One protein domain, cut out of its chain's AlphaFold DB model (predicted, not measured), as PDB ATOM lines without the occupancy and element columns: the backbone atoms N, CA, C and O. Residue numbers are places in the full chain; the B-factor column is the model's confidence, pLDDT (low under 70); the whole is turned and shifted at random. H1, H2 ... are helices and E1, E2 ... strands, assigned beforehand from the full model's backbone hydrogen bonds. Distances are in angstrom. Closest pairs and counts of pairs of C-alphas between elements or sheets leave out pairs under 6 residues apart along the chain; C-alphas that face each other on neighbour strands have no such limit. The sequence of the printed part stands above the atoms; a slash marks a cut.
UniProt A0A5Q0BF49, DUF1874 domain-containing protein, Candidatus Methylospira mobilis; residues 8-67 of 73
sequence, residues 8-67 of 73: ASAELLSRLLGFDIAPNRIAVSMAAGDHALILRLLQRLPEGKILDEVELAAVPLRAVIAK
ATOM      1  N   ALA A   8      46.853  41.692 -31.979       97.12
ATOM      2  CA  ALA A   8      45.387  41.727 -31.946       97.12
ATOM      3  C   ALA A   8      44.752  40.323 -31.951       97.12
ATOM      4  O   ALA A   8      43.748  40.078 -31.285       97.12
ATOM      5  N   SER A   9      45.351  39.364 -32.671       97.25
ATOM      6  CA  SER A   9      44.886  37.969 -32.670       97.25
ATOM      7  C   SER A   9      45.162  37.263 -31.346       97.25
ATOM      8  O   SER A   9      44.344  36.453 -30.911       97.25
ATOM      9  N   ALA A  10      46.306  37.552 -30.722       97.25
ATOM     10  CA  ALA A  10      46.674  36.994 -29.431       97.25
ATOM     11  C   ALA A  10      45.727  37.522 -28.343       97.25
ATOM     12  O   ALA A  10      45.081  36.721 -27.681       97.25
ATOM     13  N   GLU A  11      45.508  38.838 -28.273       96.81
ATOM     14  CA  GLU A  11      44.562  39.465 -27.338       96.81
ATOM     15  C   GLU A  11      43.115  39.011 -27.533       96.81
ATOM     16  O   GLU A  11      42.389  38.783 -26.563       96.81
ATOM     17  N   LEU A  12      42.663  38.873 -28.784       96.12
ATOM     18  CA  LEU A  12      41.337  38.332 -29.066       96.12
ATOM     19  C   LEU A  12      41.192  36.915 -28.500       96.12
ATOM     20  O   LEU A  12      40.214  36.633 -27.809       96.12
ATOM     21  N   LEU A  13      42.157  36.030 -28.755       96.25
ATOM     22  CA  LEU A  13      42.107  34.664 -28.235       96.25
ATOM     23  C   LEU A  13      42.282  34.611 -26.716       96.25
ATOM     24  O   LEU A  13      41.604  33.803 -26.087       96.25
ATOM     25  N   SER A  14      43.092  35.489 -26.119       96.88
ATOM     26  CA  SER A  14      43.214  35.596 -24.664       96.88
ATOM     27  C   SER A  14      41.862  35.898 -24.020       96.88
ATOM     28  O   SER A  14      41.447  35.221 -23.080       96.88
ATOM     29  N   ARG A  15      41.123  36.870 -24.577       95.81
ATOM     30  CA  ARG A  15      39.772  37.236 -24.117       95.81
ATOM     31  C   ARG A  15      38.768  36.097 -24.289       95.81
ATOM     32  O   ARG A  15      37.987  35.839 -23.381       95.81
ATOM     33  N   LEU A  16      38.787  35.415 -25.435       94.19
ATOM     34  CA  LEU A  16      37.845  34.329 -25.728       94.19
ATOM     35  C   LEU A  16      38.106  33.063 -24.901       94.19
ATOM     36  O   LEU A  16      37.161  32.358 -24.558       94.19
ATOM     37  N   LEU A  17      39.374  32.753 -24.616       95.38
ATOM     38  CA  LEU A  17      39.772  31.525 -23.924       95.38
ATOM     39  C   LEU A  17      39.995  31.719 -22.416       95.38
ATOM     40  O   LEU A  17      40.089  30.730 -21.692       95.38
ATOM     41  N   GLY A  18      40.057  32.963 -21.937       97.25
ATOM     42  CA  GLY A  18      40.149  33.293 -20.514       97.25
ATOM     43  C   GLY A  18      41.542  33.130 -19.901       97.25
ATOM     44  O   GLY A  18      41.651  32.998 -18.685       97.25
ATOM     45  N   PHE A  19      42.607  33.124 -20.709       96.75
ATOM     46  CA  PHE A  19      43.992  33.090 -20.227       96.75
ATOM     47  C   PHE A  19      44.907  33.933 -21.113       96.75
ATOM     48  O   PHE A  19      44.605  34.152 -22.280       96.75
ATOM     49  N   ASP A  20      46.025  34.403 -20.561       97.06
ATOM     50  CA  ASP A  20      46.954  35.257 -21.300       97.06
ATOM     51  C   ASP A  20      47.736  34.479 -22.372       97.06
ATOM     52  O   ASP A  20      48.291  33.403 -22.126       97.06
ATOM     53  N   ILE A  21      47.776  35.039 -23.578       97.12
ATOM     54  CA  ILE A  21      48.488  34.516 -24.737       97.12
ATOM     55  C   ILE A  21      49.345  35.642 -25.303       97.12
ATOM     56  O   ILE A  21      48.847  36.543 -25.973       97.12
ATOM     57  N   ALA A  22      50.654  35.551 -25.092       97.06
ATOM     58  CA  ALA A  22      51.603  36.458 -25.720       97.06
ATOM     59  C   ALA A  22      51.747  36.163 -27.231       97.06
ATOM     60  O   ALA A  22      51.681  34.994 -27.647       97.06
ATOM     61  N   PRO A  23      51.993  37.189 -28.070       97.12
ATOM     62  CA  PRO A  23      52.361  36.976 -29.463       97.12
ATOM     63  C   PRO A  23      53.681  36.199 -29.544       97.12
ATOM     64  O   PRO A  23      54.671  36.534 -28.901       97.12
ATOM     65  N   ASN A  24      53.695  35.156 -30.365       97.88
ATOM     66  CA  ASN A  24      54.827  34.267 -30.569       97.88
ATOM     67  C   ASN A  24      54.942  33.901 -32.056       97.88
ATOM     68  O   ASN A  24      54.350  32.927 -32.524       97.88
ATOM     69  N   ARG A  25      55.677  34.713 -32.829       96.81
ATOM     70  CA  ARG A  25      55.854  34.516 -34.275       96.81
ATOM     71  C   ARG A  25      56.958  33.497 -34.543       96.81
ATOM     72  O   ARG A  25      58.116  33.852 -34.737       96.81
ATOM     73  N   ILE A  26      56.570  32.232 -34.583       97.12
ATOM     74  CA  ILE A  26      57.471  31.103 -34.810       97.12
ATOM     75  C   ILE A  26      56.901  30.153 -35.860       97.12
ATOM     76  O   ILE A  26      55.688  30.066 -36.052       97.12
ATOM     77  N   ALA A  27      57.784  29.419 -36.532       96.38
ATOM     78  CA  ALA A  27      57.371  28.293 -37.354       96.38
ATOM     79  C   ALA A  27      57.015  27.102 -36.452       96.38
ATOM     80  O   ALA A  27      57.732  26.803 -35.498       96.38
ATOM     81  N   VAL A  28      55.926  26.404 -36.776       94.75
ATOM     82  CA  VAL A  28      55.519  25.162 -36.107       94.75
ATOM     83  C   VAL A  28      55.335  24.081 -37.159       94.75
ATOM     84  O   VAL A  28      54.747  24.323 -38.211       94.75
ATOM     85  N   SER A  29      55.842  22.886 -36.865       94.00
ATOM     86  CA  SER A  29      55.581  21.670 -37.634       94.00
ATOM     87  C   SER A  29      54.737  20.730 -36.784       94.00
ATOM     88  O   SER A  29      55.021  20.572 -35.602       94.00
ATOM     89  N   MET A  30      53.705  20.135 -37.381       93.81
ATOM     90  CA  MET A  30      52.809  19.202 -36.696       93.81
ATOM     91  C   MET A  30      53.218  17.758 -37.006       93.81
ATOM     92  O   MET A  30      53.305  17.380 -38.175       93.81
ATOM     93  N   ALA A  31      53.444  16.957 -35.970       93.25
ATOM     94  CA  ALA A  31      53.674  15.520 -36.046       93.25
ATOM     95  C   ALA A  31      52.360  14.735 -35.914       93.25
ATOM     96  O   ALA A  31      51.346  15.247 -35.441       93.25
ATOM     97  N   ALA A  32      52.358  13.463 -36.319       93.44
ATOM     98  CA  ALA A  32      51.192  12.600 -36.145       93.44
ATOM     99  C   ALA A  32      50.736  12.578 -34.671       93.44
ATOM    100  O   ALA A  32      51.533  12.329 -33.774       93.44
ATOM    101  N   GLY A  33      49.446  12.837 -34.441       93.38
ATOM    102  CA  GLY A  33      48.866  12.985 -33.101       93.38
ATOM    103  C   GLY A  33      48.666  14.440 -32.660       93.38
ATOM    104  O   GLY A  33      47.807  14.698 -31.814       93.38
ATOM    105  N   ASP A  34      49.357  15.397 -33.281       95.75
ATOM    106  CA  ASP A  34      49.196  16.814 -32.957       95.75
ATOM    107  C   ASP A  34      47.835  17.360 -33.389       95.75
ATOM    108  O   ASP A  34      47.226  16.937 -34.377       95.75
ATOM    109  N   HIS A  35      47.379  18.361 -32.643       96.31
ATOM    110  CA  HIS A  35      46.182  19.136 -32.938       96.31
ATOM    111  C   HIS A  35      46.498  20.620 -32.765       96.31
ATOM    112  O   HIS A  35      47.205  21.006 -31.835       96.31
ATOM    113  N   ALA A  36      45.949  21.460 -33.640       96.31
ATOM    114  CA  ALA A  36      46.069  22.909 -33.537       96.31
ATOM    115  C   ALA A  36      44.686  23.559 -33.502       96.31
ATOM    116  O   ALA A  36      43.834  23.252 -34.336       96.31
ATOM    117  N   LEU A  37      44.484  24.488 -32.568       96.31
ATOM    118  CA  LEU A  37      43.372  25.434 -32.610       96.31
ATOM    119  C   LEU A  37      43.784  26.622 -33.482       96.31
ATOM    120  O   LEU A  37      44.733  27.332 -33.158       96.31
ATOM    121  N   ILE A  38      43.074  26.833 -34.587       96.38
ATOM    122  CA  ILE A  38      43.366  27.896 -35.550       96.38
ATOM    123  C   ILE A  38      42.213  28.894 -35.557       96.38
ATOM    124  O   ILE A  38      41.062  28.524 -35.801       96.38
ATOM    125  N   LEU A  39      42.535  30.174 -35.360       96.56
ATOM    126  CA  LEU A  39      41.644  31.280 -35.692       96.56
ATOM    127  C   LEU A  39      41.818  31.616 -37.178       96.56
ATOM    128  O   LEU A  39      42.850  32.143 -37.588       96.56
ATOM    129  N   ARG A  40      40.825  31.271 -37.999       96.62
ATOM    130  CA  ARG A  40      40.882  31.428 -39.456       96.62
ATOM    131  C   ARG A  40      40.052  32.627 -39.911       96.62
ATOM    132  O   ARG A  40      38.857  32.681 -39.622       96.62
ATOM    133  N   LEU A  41      40.665  33.525 -40.686       97.00
ATOM    134  CA  LEU A  41      39.942  34.559 -41.437       97.00
ATOM    135  C   LEU A  41      39.112  33.899 -42.544       97.00
ATOM    136  O   LEU A  41      39.612  33.036 -43.265       97.00
ATOM    137  N   LEU A  42      37.851  34.301 -42.695       97.25
ATOM    138  CA  LEU A  42      36.952  33.761 -43.724       97.25
ATOM    139  C   LEU A  42      36.939  34.586 -45.018       97.25
ATOM    140  O   LEU A  42      36.124  34.338 -45.902       97.25
ATOM    141  N   GLN A  43      37.858  35.539 -45.140       96.00
ATOM    142  CA  GLN A  43      38.052  36.360 -46.327       96.00
ATOM    143  C   GLN A  43      39.541  36.593 -46.582       96.00
ATOM    144  O   GLN A  43      40.361  36.518 -45.664       96.00
ATOM    145  N   ARG A  44      39.885  36.899 -47.835       96.38
ATOM    146  CA  ARG A  44      41.243  37.292 -48.214       96.38
ATOM    147  C   ARG A  44      41.437  38.783 -47.946       96.38
ATOM    148  O   ARG A  44      40.600  39.590 -48.335       96.38
ATOM    149  N   LEU A  45      42.547  39.130 -47.304       97.00
ATOM    150  CA  LEU A  45      42.964  40.517 -47.112       97.00
ATOM    151  C   LEU A  45      43.876  40.978 -48.260       97.00
ATOM    152  O   LEU A  45      44.496  40.132 -48.916       97.00
ATOM    153  N   PRO A  46      44.010  42.299 -48.474       97.69
ATOM    154  CA  PRO A  46      45.094  42.853 -49.275       97.69
ATOM    155  C   PRO A  46      46.461  42.388 -48.764       97.69
ATOM    156  O   PRO A  46      46.652  42.146 -47.568       97.69
ATOM    157  N   GLU A  47      47.426  42.273 -49.670       96.69
ATOM    158  CA  GLU A  47      48.782  41.869 -49.314       96.69
ATOM    159  C   GLU A  47      49.421  42.868 -48.340       96.69
ATOM    160  O   GLU A  47      49.240  44.079 -48.454       96.69
ATOM    161  N   GLY A  48      50.130  42.347 -47.335       95.69
ATOM    162  CA  GLY A  48      50.765  43.156 -46.293       95.69
ATOM    163  C   GLY A  48      49.815  43.749 -45.244       95.69
ATOM    164  O   GLY A  48      50.297  44.368 -44.296       95.69
ATOM    165  N   LYS A  49      48.491  43.560 -45.355       96.75
ATOM    166  CA  LYS A  49      47.543  44.095 -44.370       96.75
ATOM    167  C   LYS A  49      47.701  43.393 -43.019       96.75
ATOM    168  O   LYS A  49      47.484  42.188 -42.896       96.75
ATOM    169  N   ILE A  50      48.011  44.187 -42.001       96.19
ATOM    170  CA  ILE A  50      47.931  43.814 -40.589       96.19
ATOM    171  C   ILE A  50      46.661  44.460 -40.034       96.19
ATOM    172  O   ILE A  50      46.410  45.633 -40.310       96.19
ATOM    173  N   LEU A  51      45.855  43.674 -39.318       97.12
ATOM    174  CA  LEU A  51      44.623  44.142 -38.684       97.12
ATOM    175  C   LEU A  51      44.914  44.590 -37.253       97.12
ATOM    176  O   LEU A  51      45.577  43.860 -36.507       97.12
ATOM    177  N   ASP A  52      44.393  45.751 -36.873       96.88
ATOM    178  CA  ASP A  52      44.239  46.110 -35.462       96.88
ATOM    179  C   ASP A  52      43.027  45.389 -34.829       96.88
ATOM    180  O   ASP A  52      42.365  44.563 -35.465       96.88
ATOM    181  N   GLU A  53      42.747  45.651 -33.551       94.31
ATOM    182  CA  GLU A  53      41.633  45.016 -32.836       94.31
ATOM    183  C   GLU A  53      40.252  45.361 -33.409       94.31
ATOM    184  O   GLU A  53      39.382  44.489 -33.484       94.31
ATOM    185  N   VAL A  54      40.045  46.619 -33.810       95.62
ATOM    186  CA  VAL A  54      38.760  47.108 -34.331       95.62
ATOM    187  C   VAL A  54      38.501  46.488 -35.699       95.62
ATOM    188  O   VAL A  54      37.413  45.976 -35.964       95.62
ATOM    189  N   GLU A  55      39.522  46.470 -36.551       97.19
ATOM    190  CA  GLU A  55      39.468  45.840 -37.863       97.19
ATOM    191  C   GLU A  55      39.257  44.329 -37.746       97.19
ATOM    192  O   GLU A  55      38.415  43.774 -38.449       97.19
ATOM    193  N   LEU A  56      39.968  43.652 -36.837       96.81
ATOM    194  CA  LEU A  56      39.830  42.209 -36.629       96.81
ATOM    195  C   LEU A  56      38.417  41.820 -36.178       96.81
ATOM    196  O   LEU A  56      37.896  40.809 -36.645       96.81
ATOM    197  N   ALA A  57      37.785  42.627 -35.320       93.06
ATOM    198  CA  ALA A  57      36.414  42.404 -34.863       93.06
ATOM    199  C   ALA A  57      35.368  42.541 -35.987       93.06
ATOM    200  O   ALA A  57      34.305  41.924 -35.916       93.06
ATOM    201  N   ALA A  58      35.668  43.317 -37.032       95.69
ATOM    202  CA  ALA A  58      34.797  43.499 -38.192       95.69
ATOM    203  C   ALA A  58      34.969  42.409 -39.269       95.69
ATOM    204  O   ALA A  58      34.167  42.324 -40.202       95.69
ATOM    205  N   VAL A  59      36.004  41.570 -39.167       96.31
ATOM    206  CA  VAL A  59      36.262  40.489 -40.126       96.31
ATOM    207  C   VAL A  59      35.544  39.209 -39.688       96.31
ATOM    208  O   VAL A  59      35.606  38.839 -38.518       96.31
ATOM    209  N   PRO A  60      34.897  38.462 -40.603       96.88
ATOM    210  CA  PRO A  60      34.340  37.158 -40.268       96.88
ATOM    211  C   PRO A  60      35.450  36.147 -39.941       96.88
ATOM    212  O   PRO A  60      36.355  35.887 -40.742       96.88
ATOM    213  N   LEU A  61      35.343  35.538 -38.758       96.75
ATOM    214  CA  LEU A  61      36.318  34.611 -38.183       96.75
ATOM    215  C   LEU A  61      35.678  33.255 -37.879       96.75
ATOM    216  O   LEU A  61      34.481  33.154 -37.608       96.75
ATOM    217  N   ARG A  62      36.489  32.193 -37.869       96.62
ATOM    218  CA  ARG A  62      36.077  30.882 -37.350       96.62
ATOM    219  C   ARG A  62      37.218  30.191 -36.617       96.62
ATOM    220  O   ARG A  62      38.326  30.109 -37.143       96.62
ATOM    221  N   ALA A  63      36.910  29.622 -35.456       95.81
ATOM    222  CA  ALA A  63      37.776  28.663 -34.783       95.81
ATOM    223  C   ALA A  63      37.658  27.282 -35.446       95.81
ATOM    224  O   ALA A  63      36.551  26.777 -35.655       95.81
ATOM    225  N   VAL A  64      38.789  26.668 -35.787       96.81
ATOM    226  CA  VAL A  64      38.850  25.306 -36.338       96.81
ATOM    227  C   VAL A  64      39.923  24.489 -35.631       96.81
ATOM    228  O   VAL A  64      40.943  25.034 -35.211       96.81
ATOM    229  N   ILE A  65      39.712  23.177 -35.535       96.88
ATOM    230  CA  ILE A  65      40.750  22.233 -35.115       96.88
ATOM    231  C   ILE A  65      41.385  21.633 -36.365       96.88
ATOM    232  O   ILE A  65      40.697  21.009 -37.174       96.88
ATOM    233  N   ALA A  66      42.691  21.823 -36.522       94.62
ATOM    234  CA  ALA A  66      43.479  21.206 -37.576       94.62
ATOM    235  C   ALA A  66      44.254  20.002 -37.035       94.62
ATOM    236  O   ALA A  66      44.719  20.006 -35.893       94.62
ATOM    237  N   LYS A  67      44.404  18.991 -37.889       94.56
ATOM    238  CA  LYS A  67      45.260  17.821 -37.682       94.56
ATOM    239  C   LYS A  67      46.256  17.750 -38.841       94.56
ATOM    240  O   LYS A  67      45.896  18.171 -39.945       94.56
TER     241      LYS A  67
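What this domain is: This is residues 8 to 67 of the 73 residues of the protein "DUF1874 domain-containing protein" of Candidatus Methylospira mobilis (UniProt A0A5Q0BF49). A narrow ribbon of two antiparallel strands, E1 and E2, has a short helix, H2, beyond the end where E1 finishes and E2 starts, and a second helix, H1, off to one side of the ribbon. The two helices meet near their first residues, and wide loops join H1 to E1 and E1 to H2, the longer of them, residues 18 to 35, swinging out from the end of H1 to the start of E1, while a tight link joins H2 to E2. The printed part has 60 residues, with two named helices and two named strands in the order H1, E1, H2, E2; the sheet order is E1 - E2. The class is mixed, helices and strands, and under half of the residues, 28, are in named elements. The whole is only just loose, close to compact, with a radius of gyration of the C-alphas of 12.8 A and spans of 35 by 28 by 20 A.

How they stand to each other: H1, residues 8 to 17, touches H2, residues 53 to 58, with 5 pairs of C-alphas within 8 A. Their closest C-alphas are those of Ala 8 and Glu 53, 5.1 A apart. The lines of the two helices are about perpendicular, at 74 degrees. In both helices each O i to N i+4 pair is within hydrogen-bond range. E1, residues 36 to 41, and E2, residues 61 to 66, are antiparallel neighbours, with 150 degrees between their N-to-C directions. C-alphas 37 and 65 face each other at 4.8 A, and C-alphas 41 and 61 at 4.9 A. N 38 and O 64 are within hydrogen-bond range at 2.9 A, as are N 62 and O 40 at 3.0 A. H1 and E2 are apart.

Where its parts are: H1 begins at C-alpha 8 at (45.387, 41.727, -31.946) and runs 14.1 A to C-alpha 17. E1 runs 15.4 A from Ala 36 to Leu 41. H2 begins at C-alpha 53 at (41.633, 45.016, -32.836) and runs 8.8 A to Ala 58. E2 runs 15.2 A from Leu 61 to C-alpha 66 at (43.479, 21.206, -37.576).

The domain as a whole: The two C-alphas farthest apart are those of Ala 32 and Val 54, at 36.7 A. The first and last printed C-alphas, of Ala 8 and Lys 67, are 24.6 A apart. The link from H1 to E1, 18 residues, and the link from E1 to H2, 11 residues, are long; the link from H2 to E2, 2 residues, is tight. The printed part has no cut. The mean pLDDT of the printed part is 96.2, and no printed residue is under 70.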